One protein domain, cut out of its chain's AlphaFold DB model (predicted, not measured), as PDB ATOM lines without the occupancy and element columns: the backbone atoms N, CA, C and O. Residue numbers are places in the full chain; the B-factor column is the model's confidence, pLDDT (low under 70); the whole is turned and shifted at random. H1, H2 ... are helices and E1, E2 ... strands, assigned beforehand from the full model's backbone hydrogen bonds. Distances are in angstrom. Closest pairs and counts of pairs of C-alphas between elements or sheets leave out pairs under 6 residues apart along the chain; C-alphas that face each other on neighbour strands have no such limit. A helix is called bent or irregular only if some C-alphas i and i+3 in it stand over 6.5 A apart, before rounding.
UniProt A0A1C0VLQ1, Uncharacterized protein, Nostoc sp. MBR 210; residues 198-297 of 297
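What this domain is: This is residues 198 to 297 of the 297 residues of an uncharacterized protein of Nostoc sp. MBR 210 (UniProt A0A1C0VLQ1). A curled meander sheet, E1 E2 E3 E4, each strand antiparallel to the last, follows L-shaped H1, whose first arm covers it, and precedes H2. The class is mixed, with 100 residues printed. The whole is compact, radius of gyration of the C-alphas 14.3 A, spans 45 by 37 by 23 A.

How they stand to each other: Bent helix H1, assigned as one by its hydrogen bonds, has arms H1a, residues 198 to 212, and H1b, 215 to 227, about perpendicular at 87 degrees. H1a is on the sheet, the C-alphas of Ile 203 and Gly 264 closest, 6.0 A. In hairpin E2, residues 253 to 256, and E3, 264 to 269, N 254 and O 265, 2.8 A, are within hydrogen-bond range, as is every helix O i to N i+4 pair.

Where its parts are: H1a begins at C-alpha 198, (44.106, -36.809, 75.240). E1 is residues 244 to 247, E4 276 to 278; H2, 288 to 295, ends at (63.713, -32.893, 102.984).

The domain as a whole: The link from H1 to E1 is long; pLDDT is under 70 in residues 224 to 234 and 249 to 252.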
ATOM      1  N   LYS A 198      45.510 -37.248  75.138       87.06
ATOM      2  CA  LYS A 198      44.106 -36.809  75.240       87.06
ATOM      3  C   LYS A 198      43.946 -35.634  76.201       87.06
ATOM      4  O   LYS A 198      43.216 -34.700  75.881       87.06
ATOM      5  N   LEU A 199      44.623 -35.670  77.351       84.31
ATOM      6  CA  LEU A 199      44.577 -34.567  78.309       84.31
ATOM      7  C   LEU A 199      45.277 -33.323  77.753       84.31
ATOM      8  O   LEU A 199      44.703 -32.243  77.789       84.31
ATOM      9  N   ASP A 200      46.455 -33.487  77.151       86.38
ATOM     10  CA  ASP A 200      47.190 -32.389  76.521       86.38
ATOM     11  C   ASP A 200      46.360 -31.730  75.410       86.38
ATOM     12  O   ASP A 200      46.373 -30.510  75.257       86.38
ATOM     13  N   GLN A 201      45.613 -32.521  74.632       89.38
ATOM     14  CA  GLN A 201      44.709 -31.989  73.615       89.38
ATOM     15  C   GLN A 201      43.551 -31.203  74.239       89.38
ATOM     16  O   GLN A 201      43.277 -30.092  73.799       89.38
ATOM     17  N   LYS A 202      42.925 -31.729  75.298       87.75
ATOM     18  CA  LYS A 202      41.854 -31.033  76.026       87.75
ATOM     19  C   LYS A 202      42.338 -29.699  76.606       87.75
ATOM     20  O   LYS A 202      41.660 -28.684  76.461       87.75
ATOM     21  N   ILE A 203      43.545 -29.683  77.174       84.88
ATOM     22  CA  ILE A 203      44.203 -28.466  77.661       84.88
ATOM     23  C   ILE A 203      44.429 -27.482  76.510       84.88
ATOM     24  O   ILE A 203      44.106 -26.306  76.643       84.88
ATOM     25  N   LYS A 204      44.931 -27.937  75.355       87.94
ATOM     26  CA  LYS A 204      45.107 -27.072  74.173       87.94
ATOM     27  C   LYS A 204      43.796 -26.450  73.704       87.94
ATOM     28  O   LYS A 204      43.771 -25.258  73.398       87.94
ATOM     29  N   ASP A 205      42.721 -27.229  73.665       87.88
ATOM     30  CA  ASP A 205      41.399 -26.741  73.275       87.88
ATOM     31  C   ASP A 205      40.921 -25.658  74.260       87.88
ATOM     32  O   ASP A 205      40.497 -24.580  73.842       87.88
ATOM     33  N   LYS A 206      41.123 -25.877  75.566       84.56
ATOM     34  CA  LYS A 206      40.828 -24.903  76.629       84.56
ATOM     35  C   LYS A 206      41.670 -23.634  76.558       84.56
ATOM     36  O   LYS A 206      41.132 -22.543  76.728       84.56
ATOM     37  N   ILE A 207      42.965 -23.741  76.256       84.62
ATOM     38  CA  ILE A 207      43.827 -22.574  76.015       84.62
ATOM     39  C   ILE A 207      43.272 -21.748  74.850       84.62
ATOM     40  O   ILE A 207      43.241 -20.521  74.926       84.62
ATOM     41  N   ASN A 208      42.835 -22.394  73.767       85.69
ATOM     42  CA  ASN A 208      42.278 -21.691  72.611       85.69
ATOM     43  C   ASN A 208      40.950 -20.997  72.954       85.69
ATOM     44  O   ASN A 208      40.777 -19.830  72.601       85.69
ATOM     45  N   GLU A 209      40.054 -21.664  73.689       85.25
ATOM     46  CA  GLU A 209      38.831 -21.052  74.233       85.25
ATOM     47  C   GLU A 209      39.156 -19.828  75.107       85.25
ATOM     48  O   GLU A 209      38.567 -18.753  74.938       85.25
ATOM     49  N   PHE A 210      40.133 -19.966  76.010       83.12
ATOM     50  CA  PHE A 210      40.575 -18.893  76.894       83.12
ATOM     51  C   PHE A 210      41.168 -17.725  76.109       83.12
ATOM     52  O   PHE A 210      40.814 -16.588  76.373       83.12
ATOM     53  N   LYS A 211      42.000 -17.962  75.088       83.38
ATOM     54  CA  LYS A 211      42.572 -16.888  74.253       83.38
ATOM     55  C   LYS A 211      41.502 -16.019  73.590       83.38
ATOM     56  O   LYS A 211      41.682 -14.808  73.505       83.38
ATOM     57  N   VAL A 212      40.393 -16.616  73.152       85.44
ATOM     58  CA  VAL A 212      39.269 -15.886  72.534       85.44
ATOM     59  C   VAL A 212      38.487 -15.062  73.563       85.44
ATOM     60  O   VAL A 212      37.951 -14.008  73.231       85.44
ATOM     61  N   SER A 213      38.423 -15.527  74.810       85.25
ATOM     62  CA  SER A 213      37.622 -14.931  75.887       85.25
ATOM     63  C   SER A 213      38.452 -14.260  76.989       85.25
ATOM     64  O   SER A 213      37.891 -13.832  77.995       85.25
ATOM     65  N   ARG A 214      39.770 -14.124  76.794       80.62
ATOM     66  CA  ARG A 214      40.754 -13.809  77.842       80.62
ATOM     67  C   ARG A 214      40.378 -12.577  78.642       80.62
ATOM     68  O   ARG A 214      40.279 -12.651  79.859       80.62
ATOM     69  N   ASP A 215      40.165 -11.458  77.958       78.88
ATOM     70  CA  ASP A 215      39.940 -10.171  78.619       78.88
ATOM     71  C   ASP A 215      38.651 -10.199  79.451       78.88
ATOM     72  O   ASP A 215      38.604  -9.650  80.548       78.88
ATOM     73  N   ARG A 216      37.628 -10.922  78.973       82.25
ATOM     74  CA  ARG A 216      36.389 -11.151  79.715       82.25
ATOM     75  C   ARG A 216      36.624 -12.039  80.941       82.25
ATOM     76  O   ARG A 216      36.145 -11.696  82.014       82.25
ATOM     77  N   VAL A 217      37.350 -13.149  80.797       78.69
ATOM     78  CA  VAL A 217      37.636 -14.067  81.916       78.69
ATOM     79  C   VAL A 217      38.480 -13.375  82.987       78.69
ATOM     80  O   VAL A 217      38.176 -13.505  84.166       78.69
ATOM     81  N   ILE A 218      39.492 -12.591  82.601       76.00
ATOM     82  CA  ILE A 218      40.302 -11.810  83.546       76.00
ATOM     83  C   ILE A 218      39.422 -10.807  84.301       76.00
ATOM     84  O   ILE A 218      39.484 -10.764  85.524       76.00
ATOM     85  N   GLN A 219      38.550 -10.068  83.607       78.62
ATOM     86  CA  GLN A 219      37.618  -9.140  84.260       78.62
ATOM     87  C   GLN A 219      36.646  -9.846  85.218       78.62
ATOM     88  O   GLN A 219      36.369  -9.325  86.295       78.62
ATOM     89  N   GLU A 220      36.124 -11.021  84.850       78.81
ATOM     90  CA  GLU A 220      35.259 -11.828  85.723       78.81
ATOM     91  C   GLU A 220      36.016 -12.281  86.989       78.81
ATOM     92  O   GLU A 220      35.486 -12.154  88.093       78.81
ATOM     93  N   LEU A 221      37.275 -12.722  86.855       72.94
ATOM     94  CA  LEU A 221      38.123 -13.119  87.988       72.94
ATOM     95  C   LEU A 221      38.476 -11.927  88.894       72.94
ATOM     96  O   LEU A 221      38.399 -12.044  90.114       72.94
ATOM     97  N   GLU A 222      38.816 -10.768  88.324       72.88
ATOM     98  CA  GLU A 222      39.080  -9.534  89.083       72.88
ATOM     99  C   GLU A 222      37.849  -9.081  89.882       72.88
ATOM    100  O   GLU A 222      37.961  -8.672  91.041       72.88
ATOM    101  N   GLN A 223      36.657  -9.178  89.283       70.56
ATOM    102  CA  GLN A 223      35.402  -8.865  89.966       70.56
ATOM    103  C   GLN A 223      35.131  -9.846  91.106       70.56
ATOM    104  O   GLN A 223      34.830  -9.418  92.220       70.56
ATOM    105  N   GLU A 224      35.262 -11.152  90.875       67.25
ATOM    106  CA  GLU A 224      35.111 -12.160  91.927       67.25
ATOM    107  C   GLU A 224      36.128 -11.977  93.068       67.25
ATOM    108  O   GLU A 224      35.759 -12.095  94.240       67.25
ATOM    109  N   TYR A 225      37.381 -11.623  92.763       63.38
ATOM    110  CA  TYR A 225      38.393 -11.257  93.761       63.38
ATOM    111  C   TYR A 225      37.926 -10.092  94.628       63.38
ATOM    112  O   TYR A 225      37.933 -10.171  95.859       63.38
ATOM    113  N   TYR A 226      37.421  -9.039  93.990       60.62
ATOM    114  CA  TYR A 226      36.920  -7.864  94.686       60.62
ATOM    115  C   TYR A 226      35.692  -8.171  95.566       60.62
ATOM    116  O   TYR A 226      35.601  -7.695  96.701       60.62
ATOM    117  N   TYR A 227      34.755  -8.992  95.078       61.06
ATOM    118  CA  TYR A 227      33.536  -9.357  95.812       61.06
ATOM    119  C   TYR A 227      33.766 -10.377  96.930       61.06
ATOM    120  O   TYR A 227      33.019 -10.380  97.910       61.06
ATOM    121  N   SER A 228      34.792 -11.221  96.818       60.84
ATOM    122  CA  SER A 228      35.048 -12.298  97.778       60.84
ATOM    123  C   SER A 228      35.788 -11.864  99.047       60.84
ATOM    124  O   SER A 228      35.924 -12.678  99.956       60.84
ATOM    125  N   LYS A 229      36.229 -10.596  99.161       48.03
ATOM    126  CA  LYS A 229      37.013 -10.082 100.308       48.03
ATOM    127  C   LYS A 229      38.110 -11.069 100.754       48.03
ATOM    128  O   LYS A 229      38.218 -11.387 101.936       48.03
ATOM    129  N   GLY A 230      38.922 -11.537  99.805       50.31
ATOM    130  CA  GLY A 230      40.055 -12.416 100.097       50.31
ATOM    131  C   GLY A 230      39.735 -13.911 100.085       50.31
ATOM    132  O   GLY A 230      40.351 -14.647 100.850       50.31
ATOM    133  N   ALA A 231      38.812 -14.383  99.238       47.50
ATOM    134  CA  ALA A 231      38.879 -15.791  98.852       47.50
ATOM    135  C   ALA A 231      40.147 -15.978  98.011       47.50
ATOM    136  O   ALA A 231      40.325 -15.271  97.020       47.50
ATOM    137  N   ASP A 232      41.027 -16.874  98.455       53.25
ATOM    138  CA  ASP A 232      42.286 -17.228  97.800       53.25
ATOM    139  C   ASP A 232      42.050 -17.533  96.317       53.25
ATOM    140  O   ASP A 232      41.565 -18.602  95.941       53.25
ATOM    141  N   PHE A 233      42.414 -16.588  95.454       54.47
ATOM    142  CA  PHE A 233      42.826 -16.946  94.110       54.47
ATOM    143  C   PHE A 233      44.246 -17.451  94.282       54.47
ATOM    144  O   PHE A 233      45.169 -16.643  94.342       54.47
ATOM    145  N   SER A 234      44.427 -18.766  94.405       62.00
ATOM    146  CA  SER A 234      45.764 -19.345  94.346       62.00
ATOM    147  C   SER A 234      46.226 -19.316  92.892       62.00
ATOM    148  O   SER A 234      46.200 -20.310  92.159       62.00
ATOM    149  N   PHE A 235      46.607 -18.122  92.438       72.38
ATOM    150  CA  PHE A 235      47.568 -18.050  91.357       72.38
ATOM    151  C   PHE A 235      48.803 -18.797  91.842       72.38
ATOM    152  O   PHE A 235      49.275 -18.591  92.955       72.38
ATOM    153  N   THR A 236      49.292 -19.716  91.027       79.44
ATOM    154  CA  THR A 236      50.542 -20.410  91.326       79.44
ATOM    155  C   THR A 236      51.587 -19.998  90.306       79.44
ATOM    156  O   THR A 236      51.282 -19.408  89.256       79.44
ATOM    157  N   ASN A 237      52.844 -20.291  90.619       86.19
ATOM    158  CA  ASN A 237      53.924 -20.093  89.672       86.19
ATOM    159  C   ASN A 237      53.687 -20.965  88.436       86.19
ATOM    160  O   ASN A 237      53.632 -22.192  88.502       86.19
ATOM    161  N   CYS A 238      53.566 -20.312  87.285       85.69
ATOM    162  CA  CYS A 238      53.537 -20.999  86.007       85.69
ATOM    163  C   CYS A 238      54.899 -21.682  85.768       85.69
ATOM    164  O   CYS A 238      55.914 -20.987  85.817       85.69
ATOM    165  N   PRO A 239      54.950 -22.988  85.446       87.06
ATOM    166  CA  PRO A 239      56.208 -23.701  85.196       87.06
ATOM    167  C   PRO A 239      57.054 -23.125  84.059       87.06
ATOM    168  O   PRO A 239      58.270 -23.276  84.068       87.06
ATOM    169  N   ASP A 240      56.407 -22.485  83.081       89.06
ATOM    170  CA  ASP A 240      57.071 -22.029  81.860       89.06
ATOM    171  C   ASP A 240      57.602 -20.597  81.977       89.06
ATOM    172  O   ASP A 240      58.642 -20.276  81.405       89.06
ATOM    173  N   CYS A 241      56.896 -19.717  82.699       90.69
ATOM    174  CA  CYS A 241      57.312 -18.320  82.856       90.69
ATOM    175  C   CYS A 241      57.738 -17.944  84.275       90.69
ATOM    176  O   CYS A 241      58.215 -16.830  84.460       90.69
ATOM    177  N   TYR A 242      57.572 -18.828  85.262       87.19
ATOM    178  CA  TYR A 242      57.921 -18.626  86.675       87.19
ATOM    179  C   TYR A 242      57.245 -17.424  87.353       87.19
ATOM    180  O   TYR A 242      57.684 -16.979  88.408       87.19
ATOM    181  N   HIS A 243      56.166 -16.902  86.763       86.06
ATOM    182  CA  HIS A 243      55.341 -15.857  87.363       86.06
ATOM    183  C   HIS A 243      54.080 -16.467  87.979       86.06
ATOM    184  O   HIS A 243      53.513 -17.411  87.418       86.06
ATOM    185  N   GLU A 244      53.605 -15.872  89.072       85.81
ATOM    186  CA  GLU A 244      52.363 -16.206  89.777       85.81
ATOM    187  C   GLU A 244      51.131 -15.848  88.919       85.81
ATOM    188  O   GLU A 244      50.476 -14.823  89.078       85.81
ATOM    189  N   THR A 245      50.889 -16.653  87.889       85.44
ATOM    190  CA  THR A 245      49.962 -16.350  86.782       85.44
ATOM    191  C   THR A 245      49.149 -17.564  86.351       85.44
ATOM    192  O   THR A 245      48.305 -17.456  85.463       85.44
ATOM    193  N   LEU A 246      49.393 -18.737  86.937       85.25
ATOM    194  CA  LEU A 246      48.655 -19.950  86.610       85.25
ATOM    195  C   LEU A 246      47.319 -19.958  87.360       85.25
ATOM    196  O   LEU A 246      47.305 -20.040  88.584       85.25
ATOM    197  N   ILE A 247      46.199 -19.888  86.635       83.25
ATOM    198  CA  ILE A 247      44.860 -20.055  87.220       83.25
ATOM    199  C   ILE A 247      44.617 -21.543  87.478       83.25
ATOM    200  O   ILE A 247      44.757 -22.342  86.556       83.25
ATOM    201  N   THR A 248      44.182 -21.906  88.685       76.88
ATOM    202  CA  THR A 248      43.931 -23.298  89.121       76.88
ATOM    203  C   THR A 248      42.449 -23.629  89.339       76.88
ATOM    204  O   THR A 248      42.095 -24.582  90.031       76.88
ATOM    205  N   ARG A 249      41.535 -22.844  88.760       65.88
ATOM    206  CA  ARG A 249      40.096 -22.950  89.035       65.88
ATOM    207  C   ARG A 249      39.425 -24.059  88.207       65.88
ATOM    208  O   ARG A 249      39.170 -23.871  87.021       65.88
ATOM    209  N   GLY A 250      39.053 -25.166  88.853       61.19
ATOM    210  CA  GLY A 250      38.258 -26.252  88.258       61.19
ATOM    211  C   GLY A 250      38.938 -27.621  88.327       61.19
ATOM    212  O   GLY A 250      39.954 -27.794  88.991       61.19
ATOM    213  N   GLU A 251      38.353 -28.614  87.653       59.25
ATOM    214  CA  GLU A 251      38.890 -29.977  87.643       59.25
ATOM    215  C   GLU A 251      40.139 -30.065  86.743       59.25
ATOM    216  O   GLU A 251      40.038 -30.160  85.519       59.25
ATOM    217  N   PHE A 252      41.313 -30.081  87.385       60.91
ATOM    218  CA  PHE A 252      42.567 -30.670  86.890       60.91
ATOM    219  C   PHE A 252      43.290 -30.011  85.690       60.91
ATOM    220  O   PHE A 252      44.154 -30.639  85.072       60.91
ATOM    221  N   GLU A 253      43.000 -28.751  85.357       79.88
ATOM    222  CA  GLU A 253      43.625 -28.023  84.235       79.88
ATOM    223  C   GLU A 253      43.921 -26.571  84.641       79.88
ATOM    224  O   GLU A 253      43.048 -25.890  85.176       79.88
ATOM    225  N   GLY A 254      45.142 -26.091  84.386       84.44
ATOM    226  CA  GLY A 254      45.581 -24.735  84.713       84.44
ATOM    227  C   GLY A 254      46.027 -23.959  83.481       84.44
ATOM    228  O   GLY A 254      46.685 -24.513  82.603       84.44
ATOM    229  N   ILE A 255      45.679 -22.673  83.402       86.94
ATOM    230  CA  ILE A 255      46.020 -21.800  82.266       86.94
ATOM    231  C   ILE A 255      46.758 -20.564  82.778       86.94
ATOM    232  O   ILE A 255      46.308 -19.903  83.713       86.94
ATOM    233  N   CYS A 256      47.899 -20.258  82.168       86.88
ATOM    234  CA  CYS A 256      48.698 -19.084  82.487       86.88
ATOM    235  C   CYS A 256      48.064 -17.820  81.888       86.88
ATOM    236  O   CYS A 256      47.803 -17.748  80.684       86.88
ATOM    237  N   THR A 257      47.847 -16.806  82.724       86.31
ATOM    238  CA  THR A 257      47.290 -15.506  82.322       86.31
ATOM    239  C   THR A 257      48.307 -14.581  81.677       86.31
ATOM    240  O   THR A 257      47.896 -13.621  81.021       86.31
ATOM    241  N   ASN A 258      49.610 -14.851  81.824       84.44
ATOM    242  CA  ASN A 258      50.652 -14.042  81.202       84.44
ATOM    243  C   ASN A 258      50.453 -14.048  79.670       84.44
ATOM    244  O   ASN A 258      50.554 -15.118  79.060       84.44
ATOM    245  N   PRO A 259      50.205 -12.883  79.037       81.19
ATOM    246  CA  PRO A 259      49.964 -12.778  77.600       81.19
ATOM    247  C   PRO A 259      51.089 -13.332  76.724       81.19
ATOM    248  O   PRO A 259      50.817 -13.784  75.613       81.19
ATOM    249  N   GLU A 260      52.330 -13.284  77.210       85.12
ATOM    250  CA  GLU A 260      53.507 -13.779  76.490       85.12
ATOM    251  C   GLU A 260      53.680 -15.296  76.631       85.12
ATOM    252  O   GLU A 260      54.249 -15.936  75.751       85.12
ATOM    253  N   CYS A 261      53.160 -15.879  77.714       86.88
ATOM    254  CA  CYS A 261      53.264 -17.307  77.989       86.88
ATOM    255  C   CYS A 261      52.032 -18.062  77.476       86.88
ATOM    256  O   CYS A 261      52.132 -18.872  76.554       86.88
ATOM    257  N   GLY A 262      50.855 -17.798  78.057       81.69
ATOM    258  CA  GLY A 262      49.593 -18.436  77.674       81.69
ATOM    259  C   GLY A 262      49.619 -19.971  77.682       81.69
ATOM    260  O   GLY A 262      48.826 -20.594  76.972       81.69
ATOM    261  N   SER A 263      50.554 -20.579  78.418       87.56
ATOM    262  CA  SER A 263      50.711 -22.028  78.529       87.56
ATOM    263  C   SER A 263      49.568 -22.643  79.328       87.56
ATOM    264  O   SER A 263      49.062 -22.015  80.260       87.56
ATOM    265  N   GLY A 264      49.225 -23.894  79.038       85.88
ATOM    266  CA  GLY A 264      48.325 -24.677  79.877       85.88
ATOM    267  C   GLY A 264      49.032 -25.906  80.418       85.88
ATOM    268  O   GLY A 264      49.843 -26.516  79.724       85.88
ATOM    269  N   HIS A 265      48.703 -26.249  81.655       88.19
ATOM    270  CA  HIS A 265      49.344 -27.302  82.426       88.19
ATOM    271  C   HIS A 265      48.272 -28.206  83.028       88.19
ATOM    272  O   HIS A 265      47.268 -27.694  83.529       88.19
ATOM    273  N   PRO A 266      48.441 -29.537  83.005       86.06
ATOM    274  CA  PRO A 266      47.604 -30.396  83.825       86.06
ATOM    275  C   PRO A 266      47.880 -30.096  85.301       86.06
ATOM    276  O   PRO A 266      48.999 -29.714  85.664       86.06
ATOM    277  N   LEU A 267      46.862 -30.260  86.144       87.25
ATOM    278  CA  LEU A 267      46.986 -30.079  87.587       87.25
ATOM    279  C   LEU A 267      46.763 -31.398  88.331       87.25
ATOM    280  O   LEU A 267      45.916 -32.207  87.950       87.25
ATOM    281  N   THR A 268      47.493 -31.577  89.427       86.12
ATOM    282  CA  THR A 268      47.342 -32.673  90.388       86.12
ATOM    283  C   THR A 268      47.321 -32.128  91.811       86.12
ATOM    284  O   THR A 268      47.897 -31.075  92.086       86.12
ATOM    285  N   GLU A 269      46.663 -32.829  92.726       86.69
ATOM    286  CA  GLU A 269      46.602 -32.438  94.135       86.69
ATOM    287  C   GLU A 269      47.867 -32.874  94.881       86.69
ATOM    288  O   GLU A 269      48.351 -34.001  94.743       86.69
ATOM    289  N   CYS A 270      48.392 -31.985  95.721       85.81
ATOM    290  CA  CYS A 270      49.473 -32.312  96.629       85.81
ATOM    291  C   CYS A 270      49.010 -33.364  97.641       85.81
ATOM    292  O   CYS A 270      48.059 -33.141  98.390       85.81
ATOM    293  N   LEU A 271      49.759 -34.464  97.758       82.00
ATOM    294  CA  LEU A 271      49.433 -35.559  98.680       82.00
ATOM    295  C   LEU A 271      49.362 -35.162 100.163       82.00
ATOM    296  O   LEU A 271      48.787 -35.901 100.959       82.00
ATOM    297  N   ARG A 272      49.977 -34.040 100.554       85.12
ATOM    298  CA  ARG A 272      50.029 -33.588 101.950       85.12
ATOM    299  C   ARG A 272      49.034 -32.472 102.248       85.12
ATOM    300  O   ARG A 272      48.292 -32.585 103.218       85.12
ATOM    301  N   CYS A 273      49.048 -31.388 101.474       87.94
ATOM    302  CA  CYS A 273      48.216 -30.211 101.747       87.94
ATOM    303  C   CYS A 273      46.950 -30.122 100.882       87.94
ATOM    304  O   CYS A 273      46.103 -29.282 101.166       87.94
ATOM    305  N   GLY A 274      46.807 -30.960  99.848       84.69
ATOM    306  CA  GLY A 274      45.678 -30.914  98.910       84.69
ATOM    307  C   GLY A 274      45.729 -29.763  97.899       84.69
ATOM    308  O   GLY A 274      44.803 -29.602  97.114       84.69
ATOM    309  N   GLU A 275      46.791 -28.956  97.895       85.31
ATOM    310  CA  GLU A 275      46.953 -27.841  96.958       85.31
ATOM    311  C   GLU A 275      47.146 -28.336  95.516       85.31
ATOM    312  O   GLU A 275      47.875 -29.302  95.280       85.31
ATOM    313  N   LEU A 276      46.519 -27.670  94.541       84.19
ATOM    314  CA  LEU A 276      46.694 -27.990  93.125       84.19
ATOM    315  C   LEU A 276      48.060 -27.518  92.623       84.19
ATOM    316  O   LEU A 276      48.413 -26.346  92.728       84.19
ATOM    317  N   THR A 277      48.804 -28.430  92.007       85.75
ATOM    318  CA  THR A 277      50.141 -28.187  91.461       85.75
ATOM    319  C   THR A 277      50.266 -28.718  90.037       85.75
ATOM    320  O   THR A 277      49.515 -29.616  89.655       85.75
ATOM    321  N   PRO A 278      51.217 -28.211  89.236       85.94
ATOM    322  CA  PRO A 278      51.491 -28.747  87.908       85.94
ATOM    323  C   PRO A 278      51.867 -30.239  87.944       85.94
ATOM    324  O   PRO A 278      52.863 -30.643  88.559       85.94
ATOM    325  N   GLY A 279      51.075 -31.052  87.249       84.38
ATOM    326  CA  GLY A 279      51.225 -32.504  87.174       84.38
ATOM    327  C   GLY A 279      49.968 -33.172  86.627       84.38
ATOM    328  O   GLY A 279      48.893 -32.582  86.609       84.38
ATOM    329  N   TYR A 280      50.079 -34.410  86.156       81.88
ATOM    330  CA  TYR A 280      48.897 -35.131  85.682       81.88
ATOM    331  C   TYR A 280      48.042 -35.611  86.868       81.88
ATOM    332  O   TYR A 280      48.607 -36.035  87.870       81.88
ATOM    333  N   PRO A 281      46.701 -35.670  86.762       79.62
ATOM    334  CA  PRO A 281      45.805 -35.976  87.900       79.62
ATOM    335  C   PRO A 281      45.997 -37.346  88.561       79.62
ATOM    336  O   PRO A 281      45.392 -37.658  89.580       79.62
ATOM    337  N   TRP A 282      46.753 -38.227  87.912       76.12
ATOM    338  CA  TRP A 282      47.092 -39.563  88.396       76.12
ATOM    339  C   TRP A 282      48.526 -39.652  88.931       76.12
ATOM    340  O   TRP A 282      48.952 -40.727  89.349       76.12
ATOM    341  N   GLU A 283      49.284 -38.558  88.893       78.81
ATOM    342  CA  GLU A 283      50.625 -38.472  89.454       78.81
ATOM    343  C   GLU A 283      50.542 -38.151  90.947       78.81
ATOM    344  O   GLU A 283      49.856 -37.225  91.376       78.81
ATOM    345  N   GLN A 284      51.270 -38.935  91.737       77.56
ATOM    346  CA  GLN A 284      51.471 -38.707  93.159       77.56
ATOM    347  C   GLN A 284      52.616 -37.710  93.344       77.56
ATOM    348  O   GLN A 284      53.771 -38.067  93.107       77.56
ATOM    349  N   LYS A 285      52.311 -36.478  93.758       81.44
ATOM    350  CA  LYS A 285      53.322 -35.428  93.909       81.44
ATOM    351  C   LYS A 285      53.102 -34.614  95.184       81.44
ATOM    352  O   LYS A 285      51.977 -34.476  95.667       81.44
ATOM    353  N   PHE A 286      54.186 -34.083  95.734       84.56
ATOM    354  CA  PHE A 286      54.141 -33.043  96.757       84.56
ATOM    355  C   PHE A 286      54.315 -31.673  96.085       84.56
ATOM    356  O   PHE A 286      54.985 -31.582  95.056       84.56
ATOM    357  N   CYS A 287      53.683 -30.625  96.626       85.94
ATOM    358  CA  CYS A 287      53.998 -29.257  96.215       85.94
ATOM    359  C   CYS A 287      55.392 -28.878  96.716       85.94
ATOM    360  O   CYS A 287      55.867 -29.486  97.676       85.94
ATOM    361  N   ASP A 288      56.018 -27.870  96.108       83.69
ATOM    362  CA  ASP A 288      57.390 -27.458  96.432       83.69
ATOM    363  C   ASP A 288      57.568 -27.215  97.941       83.69
ATOM    364  O   ASP A 288      58.476 -27.767  98.554       83.69
ATOM    365  N   TYR A 289      56.609 -26.539  98.585       86.06
ATOM    366  CA  TYR A 289      56.626 -26.319 100.036       86.06
ATOM    367  C   TYR A 289      56.552 -27.618 100.858       86.06
ATOM    368  O   TYR A 289      57.195 -27.758 101.900       86.06
ATOM    369  N   CYS A 290      55.736 -28.582 100.423       87.81
ATOM    370  CA  CYS A 290      55.640 -29.867 101.105       87.81
ATOM    371  C   CYS A 290      56.887 -30.723 100.884       87.81
ATOM    372  O   CYS A 290      57.265 -31.418 101.823       87.81
ATOM    373  N   SER A 291      57.504 -30.658  99.702       85.88
ATOM    374  CA  SER A 291      58.775 -31.322  99.397       85.88
ATOM    375  C   SER A 291      59.901 -30.767 100.269       85.88
ATOM    376  O   SER A 291      60.515 -31.531 101.006       85.88
ATOM    377  N   ASP A 292      60.072 -29.441 100.312       87.75
ATOM    378  CA  ASP A 292      61.100 -28.779 101.130       87.75
ATOM    379  C   ASP A 292      60.972 -29.128 102.618       87.75
ATOM    380  O   ASP A 292      61.964 -29.288 103.327       87.75
ATOM    381  N   TRP A 293      59.737 -29.242 103.114       90.38
ATOM    382  CA  TRP A 293      59.490 -29.640 104.496       90.38
ATOM    383  C   TRP A 293      59.886 -31.095 104.773       90.38
ATOM    384  O   TRP A 293      60.371 -31.370 105.868       90.38
ATOM    385  N   ILE A 294      59.651 -32.013 103.825       84.88
ATOM    386  CA  ILE A 294      60.027 -33.432 103.953       84.88
ATOM    387  C   ILE A 294      61.551 -33.556 103.984       84.88
ATOM    388  O   ILE A 294      62.073 -34.231 104.862       84.88
ATOM    389  N   ASP A 295      62.248 -32.846 103.096       83.19
ATOM    390  CA  ASP A 295      63.713 -32.893 102.984       83.19
ATOM    391  C   ASP A 295      64.441 -32.336 104.226       83.19
ATOM    392  O   ASP A 295      65.637 -32.557 104.409       83.19
ATOM    393  N   GLN A 296      63.733 -31.593 105.083       85.38
ATOM    394  CA  GLN A 296      64.248 -31.034 106.338       85.38
ATOM    395  C   GLN A 296      64.018 -31.928 107.571       85.38
ATOM    396  O   GLN A 296      64.444 -31.540 108.664       85.38
ATOM    397  N   GLN A 297      63.318 -33.063 107.437       74.12
ATOM    398  CA  GLN A 297      63.110 -34.044 108.516       74.12
ATOM    399  C   GLN A 297      64.216 -35.102 108.537       74.12
ATOM    400  O   GLN A 297      64.601 -35.494 109.662       74.12
TER     401      GLN A 297